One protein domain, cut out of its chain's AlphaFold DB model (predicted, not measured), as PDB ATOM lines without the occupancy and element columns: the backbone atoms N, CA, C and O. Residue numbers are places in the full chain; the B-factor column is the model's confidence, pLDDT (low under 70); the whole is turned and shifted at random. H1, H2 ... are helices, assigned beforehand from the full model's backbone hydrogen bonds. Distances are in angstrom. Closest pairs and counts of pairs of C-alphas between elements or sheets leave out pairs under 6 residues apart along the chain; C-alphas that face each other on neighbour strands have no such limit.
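Overview. This is residues 16 to 129 of the 332 residues of an uncharacterized protein of Colletotrichum incanum (UniProt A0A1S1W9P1). This is a thin rod of helices: H2 and H3 follow end to end, H4 folds back beside both, and H1 packs on H2 away from H4. Residues 41 to 46 stick out. The printed part has 114 residues, four named helices, H1 to H4 in order, and no named strand: all helix, only just loose, close to extended, with radius of gyration of the C-alphas 19.5 A and spans 67 by 28 by 17 A.

Along the chain. Find C-alpha 17 at (190.271, 186.812, 230.259), where H1, residues 17 to 34, begins. Next come H2, residues 45 to 68, 33.2 A, and H3, residues 71 to 89. H4, residues 95 to 128, runs 49.8 A to C-alpha 128 at (180.101, 203.413, 193.619).

Arrangement. Helix packing is mostly aligned. H1 and H2, a helical hairpin, touch, closest at C-alphas 28 and 60, 5.4 A, at a shallow tilt of 34 degrees, only just short of steep, opposite ways. H4 touches H2 with residues 111 to 125 alone, closest at C-alphas 118 and 58, 6.0 A, at 18 degrees. In the hairpin H3 and H4, H4 touches with residues 96 to 104 alone, closest at C-alphas 96 and 85, 6.8 A. H1 is apart from H3 and H4. Every O i to N i+4 pair is within hydrogen-bond range in H1, H3 and H4; in H2, 17 of 20.

Size, cuts and confidence. C-alphas 42 and 90, the two farthest apart, are 67.1 A apart. The printed part has no cut and no long link. Look for pLDDT under 70 at residues 75, 78 to 79, 88 to 89 and 91 to 93.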
ATOM      1  N   ASN A  16     191.384 183.162 232.456       75.62
ATOM      2  CA  ASN A  16     192.371 184.060 231.908       75.62
ATOM      3  C   ASN A  16     191.640 184.819 230.796       75.62
ATOM      4  O   ASN A  16     191.467 184.292 229.700       75.62
ATOM      5  N   GLN A  17     191.129 186.009 231.130       75.88
ATOM      6  CA  GLN A  17     190.271 186.812 230.259       75.88
ATOM      7  C   GLN A  17     190.980 187.060 228.930       75.88
ATOM      8  O   GLN A  17     190.359 187.052 227.875       75.88
ATOM      9  N   GLU A  18     192.308 187.179 228.969       80.12
ATOM     10  CA  GLU A  18     193.139 187.273 227.782       80.12
ATOM     11  C   GLU A  18     193.094 185.990 226.939       80.12
ATOM     12  O   GLU A  18     192.890 186.059 225.728       80.12
ATOM     13  N   ALA A  19     193.238 184.812 227.552       86.44
ATOM     14  CA  ALA A  19     193.136 183.534 226.844       86.44
ATOM     15  C   ALA A  19     191.738 183.315 226.240       86.44
ATOM     16  O   ALA A  19     191.611 182.791 225.132       86.44
ATOM     17  N   GLU A  20     190.690 183.747 226.938       84.50
ATOM     18  CA  GLU A  20     189.312 183.665 226.460       84.50
ATOM     19  C   GLU A  20     189.060 184.617 225.283       84.50
ATOM     20  O   GLU A  20     188.543 184.192 224.250       84.50
ATOM     21  N   VAL A  21     189.510 185.873 225.377       88.19
ATOM     22  CA  VAL A  21     189.458 186.839 224.268       88.19
ATOM     23  C   VAL A  21     190.234 186.316 223.059       88.19
ATOM     24  O   VAL A  21     189.721 186.360 221.941       88.19
ATOM     25  N   ARG A  22     191.434 185.757 223.265       89.69
ATOM     26  CA  ARG A  22     192.228 185.137 222.191       89.69
ATOM     27  C   ARG A  22     191.488 183.972 221.536       89.69
ATOM     28  O   ARG A  22     191.533 183.841 220.315       89.69
ATOM     29  N   LYS A  23     190.781 183.148 222.315       91.44
ATOM     30  CA  LYS A  23     189.972 182.039 221.790       91.44
ATOM     31  C   LYS A  23     188.816 182.544 220.921       91.44
ATOM     32  O   LYS A  23     188.621 182.021 219.826       91.44
ATOM     33  N   ILE A  24     188.088 183.564 221.379       90.62
ATOM     34  CA  ILE A  24     186.982 184.176 220.619       90.62
ATOM     35  C   ILE A  24     187.513 184.794 219.322       90.62
ATOM     36  O   ILE A  24     186.965 184.547 218.251       90.62
ATOM     37  N   LEU A  25     188.626 185.531 219.393       91.69
ATOM     38  CA  LEU A  25     189.260 186.130 218.219       91.69
ATOM     39  C   LEU A  25     189.707 185.069 217.206       91.69
ATOM     40  O   LEU A  25     189.442 185.205 216.015       91.69
ATOM     41  N   SER A  26     190.347 183.993 217.673       93.12
ATOM     42  CA  SER A  26     190.788 182.894 216.809       93.12
ATOM     43  C   SER A  26     189.618 182.220 216.094       93.12
ATOM     44  O   SER A  26     189.744 181.863 214.924       93.12
ATOM     45  N   LYS A  27     188.486 182.046 216.783       92.38
ATOM     46  CA  LYS A  27     187.264 181.486 216.201       92.38
ATOM     47  C   LYS A  27     186.674 182.423 215.144       92.38
ATOM     48  O   LYS A  27     186.428 181.984 214.026       92.38
ATOM     49  N   ALA A  28     186.530 183.711 215.464       92.44
ATOM     50  CA  ALA A  28     186.015 184.710 214.529       92.44
ATOM     51  C   ALA A  28     186.890 184.825 213.266       92.44
ATOM     52  O   ALA A  28     186.366 184.943 212.160       92.44
ATOM     53  N   TYR A  29     188.215 184.721 213.410       93.44
ATOM     54  CA  TYR A  29     189.139 184.692 212.277       93.44
ATOM     55  C   TYR A  29     188.939 183.459 211.392       93.44
ATOM     56  O   TYR A  29     188.819 183.596 210.178       93.44
ATOM     57  N   ALA A  30     188.841 182.269 211.992       93.62
ATOM     58  CA  ALA A  30     188.597 181.034 211.247       93.62
ATOM     59  C   ALA A  30     187.258 181.069 210.485       93.62
ATOM     60  O   ALA A  30     187.180 180.626 209.339       93.62
ATOM     61  N   ASP A  31     186.208 181.630 211.091       91.50
ATOM     62  CA  ASP A  31     184.918 181.808 210.424       91.50
ATOM     63  C   ASP A  31     184.985 182.840 209.291       91.50
ATOM     64  O   ASP A  31     184.417 182.605 208.219       91.50
ATOM     65  N   CYS A  32     185.710 183.945 209.486       93.88
ATOM     66  CA  CYS A  32     185.929 184.960 208.457       93.88
ATOM     67  C   CYS A  32     186.674 184.389 207.243       93.88
ATOM     68  O   CYS A  32     186.252 184.626 206.112       93.88
ATOM     69  N   ASP A  33     187.737 183.614 207.473       93.38
ATOM     70  CA  ASP A  33     188.533 182.972 206.423       93.38
ATOM     71  C   ASP A  33     187.698 181.957 205.625       93.38
ATOM     72  O   ASP A  33     187.651 181.990 204.395       93.38
ATOM     73  N   ARG A  34     186.914 181.122 206.319       93.75
ATOM     74  CA  ARG A  34     186.033 180.126 205.685       93.75
ATOM     75  C   ARG A  34     184.952 180.745 204.796       93.75
ATOM     76  O   ARG A  34     184.509 180.115 203.836       93.75
ATOM     77  N   THR A  35     184.479 181.936 205.145       93.94
ATOM     78  CA  THR A  35     183.359 182.608 204.469       93.94
ATOM     79  C   THR A  35     183.808 183.709 203.514       93.94
ATOM     80  O   THR A  35     182.958 184.410 202.968       93.94
ATOM     81  N   LEU A  36     185.120 183.848 203.294       94.12
ATOM     82  CA  LEU A  36     185.694 184.901 202.467       94.12
ATOM     83  C   LEU A  36     185.032 184.936 201.073       94.12
ATOM     84  O   LEU A  36     184.876 183.883 200.437       94.12
ATOM     85  N   PRO A  37     184.656 186.126 200.565       91.56
ATOM     86  CA  PRO A  37     184.067 186.256 199.244       91.56
ATOM     87  C   PRO A  37     184.974 185.651 198.173       91.56
ATOM     88  O   PRO A  37     186.202 185.771 198.219       91.56
ATOM     89  N   LYS A  38     184.359 185.017 197.175       89.31
ATOM     90  CA  LYS A  38     185.065 184.552 195.980       89.31
ATOM     91  C   LYS A  38     185.048 185.652 194.934       89.31
ATOM     92  O   LYS A  38     184.022 186.296 194.730       89.31
ATOM     93  N   GLN A  39     186.168 185.830 194.244       88.25
ATOM     94  CA  GLN A  39     186.243 186.785 193.149       88.25
ATOM     95  C   GLN A  39     185.290 186.370 192.022       88.25
ATOM     96  O   GLN A  39     185.378 185.265 191.483       88.25
ATOM     97  N   ASN A  40     184.385 187.272 191.657       82.19
ATOM     98  CA  ASN A  40     183.534 187.107 190.494       82.19
ATOM     99  C   ASN A  40     184.292 187.594 189.249       82.19
ATOM    100  O   ASN A  40     184.680 188.759 189.209       82.19
ATOM    101  N   PRO A  41     184.482 186.765 188.208       80.50
ATOM    102  CA  PRO A  41     185.214 187.168 187.006       80.50
ATOM    103  C   PRO A  41     184.543 188.312 186.228       80.50
ATOM    104  O   PRO A  41     185.172 188.910 185.359       80.50
ATOM    105  N   LYS A  42     183.267 188.612 186.510       80.62
ATOM    106  CA  LYS A  42     182.523 189.727 185.904       80.62
ATOM    107  C   LYS A  42     182.717 191.056 186.637       80.62
ATOM    108  O   LYS A  42     182.405 192.101 186.073       80.62
ATOM    109  N   GLU A  43     183.195 191.023 187.877       78.50
ATOM    110  CA  GLU A  43     183.452 192.207 188.692       78.50
ATOM    111  C   GLU A  43     184.959 192.498 188.703       78.50
ATOM    112  O   GLU A  43     185.794 191.595 188.757       78.50
ATOM    113  N   GLY A  44     185.336 193.774 188.602       85.00
ATOM    114  CA  GLY A  44     186.745 194.170 188.626       85.00
ATOM    115  C   GLY A  44     187.406 193.889 189.982       85.00
ATOM    116  O   GLY A  44     186.735 193.817 191.009       85.00
ATOM    117  N   ALA A  45     188.741 193.807 190.015       88.56
ATOM    118  CA  ALA A  45     189.503 193.543 191.245       88.56
ATOM    119  C   ALA A  45     189.184 194.522 192.397       88.56
ATOM    120  O   ALA A  45     189.175 194.130 193.559       88.56
ATOM    121  N   LEU A  46     188.858 195.781 192.082       88.81
ATOM    122  CA  LEU A  46     188.480 196.784 193.083       88.81
ATOM    123  C   LEU A  46     187.124 196.499 193.748       88.81
ATOM    124  O   LEU A  46     186.970 196.763 194.937       88.81
ATOM    125  N   ALA A  47     186.159 195.943 193.007       87.69
ATOM    126  CA  ALA A  47     184.872 195.527 193.568       87.69
ATOM    127  C   ALA A  47     185.048 194.308 194.483       87.69
ATOM    128  O   ALA A  47     184.492 194.257 195.573       87.69
ATOM    129  N   TYR A  48     185.930 193.383 194.103       90.56
ATOM    130  CA  TYR A  48     186.305 192.278 194.977       90.56
ATOM    131  C   TYR A  48     186.941 192.759 196.293       90.56
ATOM    132  O   TYR A  48     186.580 192.285 197.368       90.56
ATOM    133  N   PHE A  49     187.854 193.734 196.243       91.81
ATOM    134  CA  PHE A  49     188.458 194.283 197.461       91.81
ATOM    135  C   PHE A  49     187.444 194.997 198.358       91.81
ATOM    136  O   PHE A  49     187.549 194.892 199.580       91.81
ATOM    137  N   SER A  50     186.448 195.686 197.790       91.88
ATOM    138  CA  SER A  50     185.386 196.296 198.597       91.88
ATOM    139  C   SER A  50     184.507 195.239 199.272       91.88
ATOM    140  O   SER A  50     184.193 195.388 200.453       91.88
ATOM    141  N   ASP A  51     184.201 194.138 198.582       92.06
ATOM    142  CA  ASP A  51     183.480 192.996 199.155       92.06
ATOM    143  C   ASP A  51     184.251 192.333 200.295       92.06
ATOM    144  O   ASP A  51     183.681 192.062 201.352       92.06
ATOM    145  N   VAL A  52     185.560 192.136 200.128       93.44
ATOM    146  CA  VAL A  52     186.425 191.603 201.189       93.44
ATOM    147  C   VAL A  52     186.471 192.543 202.398       93.44
ATOM    148  O   VAL A  52     186.387 192.074 203.531       93.44
ATOM    149  N   LEU A  53     186.555 193.862 202.197       92.69
ATOM    150  CA  LEU A  53     186.556 194.834 203.300       92.69
ATOM    151  C   LEU A  53     185.236 194.842 204.080       92.69
ATOM    152  O   LEU A  53     185.248 194.859 205.315       92.69
ATOM    153  N   ILE A  54     184.101 194.804 203.376       93.31
ATOM    154  CA  ILE A  54     182.781 194.689 204.009       93.31
ATOM    155  C   ILE A  54     182.697 193.375 204.782       93.31
ATOM    156  O   ILE A  54     182.308 193.389 205.947       93.31
ATOM    157  N   HIS A  55     183.127 192.269 204.173       93.62
ATOM    158  CA  HIS A  55     183.110 190.945 204.789       93.62
ATOM    159  C   HIS A  55     183.954 190.871 206.059       93.62
ATOM    160  O   HIS A  55     183.474 190.389 207.076       93.62
ATOM    161  N   ILE A  56     185.181 191.394 206.052       93.50
ATOM    162  CA  ILE A  56     186.019 191.441 207.258       93.50
ATOM    163  C   ILE A  56     185.322 192.265 208.348       93.50
ATOM    164  O   ILE A  56     185.264 191.852 209.504       93.50
ATOM    165  N   THR A  57     184.743 193.414 207.999       90.81
ATOM    166  CA  THR A  57     184.042 194.264 208.977       90.81
ATOM    167  C   THR A  57     182.807 193.565 209.556       90.81
ATOM    168  O   THR A  57     182.573 193.598 210.763       90.81
ATOM    169  N   GLU A  58     182.037 192.878 208.716       90.50
ATOM    170  CA  GLU A  58     180.792 192.218 209.103       90.50
ATOM    171  C   GLU A  58     180.990 190.852 209.762       90.50
ATOM    172  O   GLU A  58     180.217 190.496 210.638       90.50
ATOM    173  N   VAL A  59     181.991 190.071 209.370       90.19
ATOM    174  CA  VAL A  59     182.155 188.690 209.845       90.19
ATOM    175  C   VAL A  59     183.242 188.579 210.901       90.19
ATOM    176  O   VAL A  59     183.056 187.846 211.867       90.19
ATOM    177  N   LEU A  60     184.354 189.309 210.784       90.31
ATOM    178  CA  LEU A  60     185.382 189.283 211.825       90.31
ATOM    179  C   LEU A  60     184.985 190.183 212.992       90.31
ATOM    180  O   LEU A  60     184.826 189.705 214.113       90.31
ATOM    181  N   TYR A  61     184.817 191.484 212.741       88.12
ATOM    182  CA  TYR A  61     184.627 192.448 213.826       88.12
ATOM    183  C   TYR A  61     183.268 192.295 214.499       88.12
ATOM    184  O   TYR A  61     183.221 192.226 215.726       88.12
ATOM    185  N   LYS A  62     182.182 192.178 213.729       85.94
ATOM    186  CA  LYS A  62     180.845 192.034 214.311       85.94
ATOM    187  C   LYS A  62     180.702 190.749 215.125       85.94
ATOM    188  O   LYS A  62     180.370 190.846 216.301       85.94
ATOM    189  N   ASN A  63     181.031 189.578 214.565       86.06
ATOM    190  CA  ASN A  63     180.906 188.305 215.292       86.06
ATOM    191  C   ASN A  63     181.790 188.279 216.540       86.06
ATOM    192  O   ASN A  63     181.351 187.825 217.594       86.06
ATOM    193  N   PHE A  64     183.015 188.811 216.444       89.56
ATOM    194  CA  PHE A  64     183.880 188.977 217.607       89.56
ATOM    195  C   PHE A  64     183.210 189.848 218.680       89.56
ATOM    196  O   PHE A  64     183.162 189.453 219.842       89.56
ATOM    197  N   THR A  65     182.660 191.009 218.304       89.50
ATOM    198  CA  THR A  65     181.975 191.900 219.253       89.50
ATOM    199  C   THR A  65     180.673 191.317 219.799       89.50
ATOM    200  O   THR A  65     180.377 191.538 220.970       89.50
ATOM    201  N   ASP A  66     179.919 190.559 219.003       87.69
ATOM    202  CA  ASP A  66     178.686 189.885 219.414       87.69
ATOM    203  C   ASP A  66     178.977 188.816 220.468       87.69
ATOM    204  O   ASP A  66     178.330 188.794 221.510       87.69
ATOM    205  N   GLU A  67     179.995 187.982 220.243       87.06
ATOM    206  CA  GLU A  67     180.380 186.914 221.171       87.06
ATOM    207  C   GLU A  67     181.085 187.455 222.427       87.06
ATOM    208  O   GLU A  67     180.936 186.897 223.518       87.06
ATOM    209  N   LEU A  68     181.832 188.559 222.303       84.00
ATOM    210  CA  LEU A  68     182.463 189.244 223.436       84.00
ATOM    211  C   LEU A  68     181.438 189.958 224.329       84.00
ATOM    212  O   LEU A  68     181.623 190.025 225.543       84.00
ATOM    213  N   LEU A  69     180.379 190.509 223.733       84.12
ATOM    214  CA  LEU A  69     179.352 191.303 224.415       84.12
ATOM    215  C   LEU A  69     178.018 190.573 224.521       84.12
ATOM    216  O   LEU A  69     176.965 191.207 224.604       84.12
ATOM    217  N   ASP A  70     178.076 189.248 224.525       85.06
ATOM    218  CA  ASP A  70     176.914 188.404 224.718       85.06
ATOM    219  C   ASP A  70     176.228 188.726 226.060       85.06
ATOM    220  O   ASP A  70     176.866 188.807 227.117       85.06
ATOM    221  N   GLU A  71     174.915 188.965 226.015       73.06
ATOM    222  CA  GLU A  71     174.157 189.451 227.172       73.06
ATOM    223  C   GLU A  71     174.097 188.396 228.288       73.06
ATOM    224  O   GLU A  71     174.096 188.761 229.463       73.06
ATOM    225  N   GLU A  72     174.123 187.096 227.973       75.38
ATOM    226  CA  GLU A  72     174.160 186.032 228.983       75.38
ATOM    227  C   GLU A  72     175.484 186.063 229.760       75.38
ATOM    228  O   GLU A  72     175.489 186.093 230.996       75.38
ATOM    229  N   ARG A  73     176.613 186.189 229.052       71.56
ATOM    230  CA  ARG A  73     177.946 186.338 229.667       71.56
ATOM    231  C   ARG A  73     178.080 187.624 230.475       71.56
ATOM    232  O   ARG A  73     178.609 187.615 231.592       71.56
ATOM    233  N   LEU A  74     177.573 188.737 229.947       70.62
ATOM    234  CA  LEU A  74     177.574 190.013 230.660       70.62
ATOM    235  C   LEU A  74     176.710 189.946 231.926       70.62
ATOM    236  O   LEU A  74     177.103 190.496 232.957       70.62
ATOM    237  N   ASN A  75     175.566 189.262 231.885       68.81
ATOM    238  CA  ASN A  75     174.677 189.106 233.036       68.81
ATOM    239  C   ASN A  75     175.241 188.149 234.090       68.81
ATOM    240  O   ASN A  75     175.196 188.487 235.271       68.81
ATOM    241  N   SER A  76     175.875 187.046 233.684       71.69
ATOM    242  CA  SER A  76     176.636 186.169 234.589       71.69
ATOM    243  C   SER A  76     177.742 186.940 235.322       71.69
ATOM    244  O   SER A  76     177.833 186.906 236.550       71.69
ATOM    245  N   THR A  77     178.502 187.761 234.592       70.75
ATOM    246  CA  THR A  77     179.509 188.653 235.189       70.75
ATOM    247  C   THR A  77     178.868 189.660 236.152       70.75
ATOM    248  O   THR A  77     179.412 189.937 237.217       70.75
ATOM    249  N   GLY A  78     177.681 190.178 235.814       67.44
ATOM    250  CA  GLY A  78     176.892 191.063 236.674       67.44
ATOM    251  C   GLY A  78     176.518 190.428 238.016       67.44
ATOM    252  O   GLY A  78     176.673 191.077 239.046       67.44
ATOM    253  N   HIS A  79     176.091 189.164 238.019       64.94
ATOM    254  CA  HIS A  79     175.794 188.430 239.253       64.94
ATOM    255  C   HIS A  79     177.033 188.261 240.141       64.94
ATOM    256  O   HIS A  79     176.942 188.486 241.345       64.94
ATOM    257  N   ASN A  80     178.196 187.977 239.548       74.56
ATOM    258  CA  ASN A  80     179.458 187.878 240.286       74.56
ATOM    259  C   ASN A  80     179.879 189.219 240.910       74.56
ATOM    260  O   ASN A  80     180.332 189.251 242.048       74.56
ATOM    261  N   ILE A  81     179.685 190.336 240.199       74.38
ATOM    262  CA  ILE A  81     179.983 191.687 240.712       74.38
ATOM    263  C   ILE A  81     179.062 192.044 241.881       74.38
ATOM    264  O   ILE A  81     179.499 192.638 242.864       74.38
ATOM    265  N   VAL A  82     177.782 191.688 241.776       72.81
ATOM    266  CA  VAL A  82     176.799 191.912 242.840       72.81
ATOM    267  C   VAL A  82     177.152 191.099 244.089       72.81
ATOM    268  O   VAL A  82     177.135 191.645 245.191       72.81
ATOM    269  N   ASP A  83     177.534 189.831 243.924       74.12
ATOM    270  CA  ASP A  83     177.997 188.990 245.033       74.12
ATOM    271  C   ASP A  83     179.304 189.532 245.643       74.12
ATOM    272  O   ASP A  83     179.454 189.601 246.862       74.12
ATOM    273  N   GLN A  84     180.224 190.035 244.813       70.69
ATOM    274  CA  GLN A  84     181.450 190.689 245.272       70.69
ATOM    275  C   GLN A  84     181.164 191.967 246.080       70.69
ATOM    276  O   GLN A  84     181.772 192.171 247.130       70.69
ATOM    277  N   ALA A  85     180.221 192.804 245.640       72.94
ATOM    278  CA  ALA A  85     179.807 194.007 246.364       72.94
ATOM    279  C   ALA A  85     179.096 193.675 247.692       72.94
ATOM    280  O   ALA A  85     179.299 194.365 248.697       72.94
ATOM    281  N   TYR A  86     178.310 192.590 247.723       74.56
ATOM    282  CA  TYR A  86     177.712 192.064 248.955       74.56
ATOM    283  C   TYR A  86     178.792 191.608 249.941       74.56
ATOM    284  O   TYR A  86     178.769 192.007 251.103       74.56
ATOM    285  N   ARG A  87     179.770 190.820 249.477       75.75
ATOM    286  CA  ARG A  87     180.839 190.263 250.322       75.75
ATOM    287  C   ARG A  87     181.841 191.305 250.813       75.75
ATOM    288  O   ARG A  87     182.326 191.169 251.928       75.75
ATOM    289  N   ALA A  88     182.168 192.307 249.996       69.94
ATOM    290  CA  ALA A  88     183.180 193.301 250.348       69.94
ATOM    291  C   ALA A  88     182.694 194.244 251.455       69.94
ATOM    292  O   ALA A  88     183.374 194.393 252.462       69.94
ATOM    293  N   ASN A  89     181.509 194.845 251.285       68.56
ATOM    294  CA  ASN A  89     181.047 195.952 252.132       68.56
ATOM    295  C   ASN A  89     179.564 195.842 252.538       68.56
ATOM    296  O   ASN A  89     178.985 196.828 252.996       68.56
ATOM    297  N   GLY A  90     178.909 194.692 252.333       71.50
ATOM    298  CA  GLY A  90     177.485 194.524 252.642       71.50
ATOM    299  C   GLY A  90     176.573 195.433 251.814       71.50
ATOM    300  O   GLY A  90     175.591 195.934 252.349       71.50
ATOM    301  N   PHE A  91     176.912 195.683 250.538       69.25
ATOM    302  CA  PHE A  91     176.213 196.622 249.633       69.25
ATOM    303  C   PHE A  91     176.271 198.114 249.996       69.25
ATOM    304  O   PHE A  91     175.635 198.926 249.326       69.25
ATOM    305  N   ASN A  92     177.058 198.512 250.994       67.25
ATOM    306  CA  ASN A  92     177.187 199.930 251.338       67.25
ATOM    307  C   ASN A  92     177.961 200.738 250.279       67.25
ATOM    308  O   ASN A  92     177.812 201.954 250.200       67.25
ATOM    309  N   ASP A  93     178.757 200.066 249.442       65.81
ATOM    310  CA  ASP A  93     179.493 200.681 248.338       65.81
ATOM    311  C   ASP A  93     178.817 200.381 246.990       65.81
ATOM    312  O   ASP A  93     179.051 199.353 246.348       65.81
ATOM    313  N   MET A  94     177.962 201.310 246.558       73.94
ATOM    314  CA  MET A  94     177.316 201.276 245.241       73.94
ATOM    315  C   MET A  94     178.269 201.650 244.092       73.94
ATOM    316  O   MET A  94     177.929 201.431 242.924       73.94
ATOM    317  N   GLY A  95     179.467 202.169 244.389       76.75
ATOM    318  CA  GLY A  95     180.430 202.640 243.394       76.75
ATOM    319  C   GLY A  95     180.918 201.531 242.461       76.75
ATOM    320  O   GLY A  95     181.080 201.756 241.260       76.75
ATOM    321  N   ILE A  96     181.057 200.303 242.973       76.38
ATOM    322  CA  ILE A  96     181.427 199.122 242.176       76.38
ATOM    323  C   ILE A  96     180.363 198.839 241.102       76.38
ATOM    324  O   ILE A  96     180.685 198.641 239.925       76.38
ATOM    325  N   LEU A  97     179.079 198.872 241.473       77.06
ATOM    326  CA  LEU A  97     177.985 198.606 240.539       77.06
ATOM    327  C   LEU A  97     177.858 199.715 239.482       77.06
ATOM    328  O   LEU A  97     177.667 199.429 238.294       77.06
ATOM    329  N   GLU A  98     178.000 200.977 239.885       80.44
ATOM    330  CA  GLU A  98     178.011 202.118 238.965       80.44
ATOM    331  C   GLU A  98     179.176 202.053 237.970       80.44
ATOM    332  O   GLU A  98     178.982 202.262 236.765       80.44
ATOM    333  N   PHE A  99     180.375 201.711 238.448       80.94
ATOM    334  CA  PHE A  99     181.560 201.545 237.612       80.94
ATOM    335  C   PHE A  99     181.337 200.481 236.529       80.94
ATOM    336  O   PHE A  99     181.531 200.752 235.337       80.94
ATOM    337  N   HIS A 100     180.852 199.296 236.906       78.50
ATOM    338  CA  HIS A 100     180.593 198.218 235.950       78.50
ATOM    339  C   HIS A 100     179.442 198.538 234.989       78.50
ATOM    340  O   HIS A 100     179.524 198.224 233.798       78.50
ATOM    341  N   THR A 101     178.407 199.239 235.457       82.06
ATOM    342  CA  THR A 101     177.305 199.717 234.608       82.06
ATOM    343  C   THR A 101     177.821 200.691 233.546       82.06
ATOM    344  O   THR A 101     177.468 200.584 232.367       82.06
ATOM    345  N   ARG A 102     178.723 201.603 233.933       85.12
ATOM    346  CA  ARG A 102     179.374 202.544 233.013       85.12
ATOM    347  C   ARG A 102     180.222 201.810 231.972       85.12
ATOM    348  O   ARG A 102     180.114 202.122 230.786       85.12
ATOM    349  N   LYS A 103     181.012 200.812 232.381       85.06
ATOM    350  CA  LYS A 103     181.820 199.993 231.459       85.06
ATOM    351  C   LYS A 103     180.959 199.184 230.488       85.06
ATOM    352  O   LYS A 103     181.244 199.189 229.294       85.06
ATOM    353  N   ARG A 104     179.858 198.580 230.948       83.56
ATOM    354  CA  ARG A 104     178.913 197.867 230.068       83.56
ATOM    355  C   ARG A 104     178.291 198.803 229.031       83.56
ATOM    356  O   ARG A 104     178.203 198.460 227.856       83.56
ATOM    357  N   LYS A 105     177.891 200.010 229.446       86.00
ATOM    358  CA  LYS A 105     177.351 201.022 228.529       86.00
ATOM    359  C   LYS A 105     178.379 201.450 227.479       86.00
ATOM    360  O   LYS A 105     178.028 201.551 226.309       86.00
ATOM    361  N   MET A 106     179.629 201.671 227.888       90.19
ATOM    362  CA  MET A 106     180.734 201.985 226.977       90.19
ATOM    363  C   MET A 106     180.917 200.881 225.927       90.19
ATOM    364  O   MET A 106     180.943 201.181 224.739       90.19
ATOM    365  N   LEU A 107     180.964 199.613 226.345       88.06
ATOM    366  CA  LEU A 107     181.118 198.481 225.428       88.06
ATOM    367  C   LEU A 107     179.955 198.362 224.431       88.06
ATOM    368  O   LEU A 107     180.192 198.164 223.242       88.06
ATOM    369  N   ARG A 108     178.705 198.561 224.875       87.81
ATOM    370  CA  ARG A 108     177.549 198.597 223.959       87.81
ATOM    371  C   ARG A 108     177.638 199.737 222.946       87.81
ATOM    372  O   ARG A 108     177.393 199.516 221.770       87.81
ATOM    373  N   SER A 109     178.072 200.922 223.373       90.94
ATOM    374  CA  SER A 109     178.286 202.048 222.455       90.94
ATOM    375  C   SER A 109     179.378 201.759 221.417       90.94
ATOM    376  O   SER A 109     179.249 202.168 220.261       90.94
ATOM    377  N   MET A 110     180.441 201.039 221.797       90.56
ATOM    378  CA  MET A 110     181.474 200.597 220.851       90.56
ATOM    379  C   MET A 110     180.899 199.623 219.819       90.56
ATOM    380  O   MET A 110     181.145 199.796 218.628       90.56
ATOM    381  N   LYS A 111     180.085 198.653 220.256       90.25
ATOM    382  CA  LYS A 111     179.386 197.713 219.368       90.25
ATOM    383  C   LYS A 111     178.492 198.424 218.355       90.25
ATOM    384  O   LYS A 111     178.634 198.204 217.161       90.25
ATOM    385  N   GLU A 112     177.641 199.335 218.825       91.50
ATOM    386  CA  GLU A 112     176.750 200.124 217.961       91.50
ATOM    387  C   GLU A 112     177.530 200.903 216.889       91.50
ATOM    388  O   GLU A 112     177.083 201.026 215.750       91.50
ATOM    389  N   THR A 113     178.726 201.395 217.230       92.38
ATOM    390  CA  THR A 113     179.606 202.090 216.279       92.38
ATOM    391  C   THR A 113     180.176 201.132 215.227       92.38
ATOM    392  O   THR A 113     180.231 201.478 214.048       92.38
ATOM    393  N   VAL A 114     180.577 199.919 215.623       90.12
ATOM    394  CA  VAL A 114     181.040 198.874 214.691       90.12
ATOM    395  C   VAL A 114     179.916 198.462 213.736       90.12
ATOM    396  O   VAL A 114     180.139 198.410 212.527       90.12
ATOM    397  N   ASP A 115     178.701 198.262 214.248       89.62
ATOM    398  CA  ASP A 115     177.522 197.942 213.435       89.62
ATOM    399  C   ASP A 115     177.203 199.062 212.431       89.62
ATOM    400  O   ASP A 115     176.941 198.802 211.252       89.62
ATOM    401  N   ALA A 116     177.280 200.322 212.869       92.75
ATOM    402  CA  ALA A 116     177.085 201.474 211.995       92.75
ATOM    403  C   ALA A 116     178.138 201.540 210.876       92.75
ATOM    404  O   ALA A 116     177.786 201.823 209.730       92.75
ATOM    405  N   ASN A 117     179.402 201.218 211.167       91.31
ATOM    406  CA  ASN A 117     180.467 201.198 210.162       91.31
ATOM    407  C   ASN A 117     180.202 200.169 209.055       91.31
ATOM    408  O   ASN A 117     180.429 200.475 207.885       91.31
ATOM    409  N   VAL A 118     179.675 198.982 209.388       91.06
ATOM    410  CA  VAL A 118     179.285 197.976 208.380       91.06
ATOM    411  C   VAL A 118     178.242 198.555 207.423       91.06
ATOM    412  O   VAL A 118     178.375 198.429 206.205       91.06
ATOM    413  N   ILE A 119     177.225 199.233 207.961       92.19
ATOM    414  CA  ILE A 119     176.173 199.877 207.164       92.19
ATOM    415  C   ILE A 119     176.772 200.984 206.285       92.19
ATOM    416  O   ILE A 119     176.481 201.053 205.091       92.19
ATOM    417  N   SER A 120     177.649 201.822 206.841       93.56
ATOM    418  CA  SER A 120     178.330 202.882 206.092       93.56
ATOM    419  C   SER A 120     179.163 202.338 204.929       93.56
ATOM    420  O   SER A 120     179.080 202.882 203.831       93.56
ATOM    421  N   LEU A 121     179.921 201.255 205.128       92.56
ATOM    422  CA  LEU A 121     180.715 200.635 204.060       92.56
ATOM    423  C   LEU A 121     179.835 200.067 202.940       92.56
ATOM    424  O   LEU A 121     180.147 200.263 201.763       92.56
ATOM    425  N   LYS A 122     178.714 199.419 203.286       91.69
ATOM    426  CA  LYS A 122     177.735 198.926 202.304       91.69
ATOM    427  C   LYS A 122     177.164 200.069 201.463       91.69
ATOM    428  O   LYS A 122     177.206 199.994 200.238       91.69
ATOM    429  N   ASN A 123     176.757 201.166 202.102       92.50
ATOM    430  CA  ASN A 123     176.240 202.348 201.406       92.50
ATOM    431  C   ASN A 123     177.281 202.968 200.455       92.50
ATOM    432  O   ASN A 123     176.955 203.315 199.324       92.50
ATOM    433  N   ILE A 124     178.548 203.081 200.882       91.88
ATOM    434  CA  ILE A 124     179.633 203.611 200.035       91.88
ATOM    435  C   ILE A 124     179.822 202.741 198.785       91.88
ATOM    436  O   ILE A 124     179.963 203.272 197.680       91.88
ATOM    437  N   ARG A 125     179.793 201.410 198.935       88.88
ATOM    438  CA  ARG A 125     179.887 200.471 197.806       88.88
ATOM    439  C   ARG A 125     178.703 200.598 196.850       88.88
ATOM    440  O   ARG A 125     178.899 200.568 195.635       88.88
ATOM    441  N   GLU A 126     177.490 200.735 197.377       88.06
ATOM    442  CA  GLU A 126     176.286 200.914 196.562       88.06
ATOM    443  C   GLU A 126     176.349 202.203 195.737       88.06
ATOM    444  O   GLU A 126     176.072 202.167 194.543       88.06
ATOM    445  N   CYS A 127     176.810 203.315 196.321       85.44
ATOM    446  CA  CYS A 127     176.996 204.575 195.593       85.44
ATOM    447  C   CYS A 127     178.049 204.491 194.476       85.44
ATOM    448  O   CYS A 127     177.957 205.227 193.496       85.44
ATOM    449  N   ALA A 128     179.057 203.627 194.623       79.25
ATOM    450  CA  ALA A 128     180.101 203.413 193.619       79.25
ATOM    451  C   ALA A 128     179.712 202.384 192.541       79.25
ATOM    452  O   ALA A 128     180.400 202.264 191.526       79.25
ATOM    453  N   SER A 129     178.629 201.632 192.750       71.62
ATOM    454  CA  SER A 129     178.141 200.663 191.774       71.62
ATOM    455  C   SER A 129     177.362 201.401 190.683       71.62
ATOM    456  O   SER A 129     176.463 202.180 191.007       71.62
TER     457      SER A 129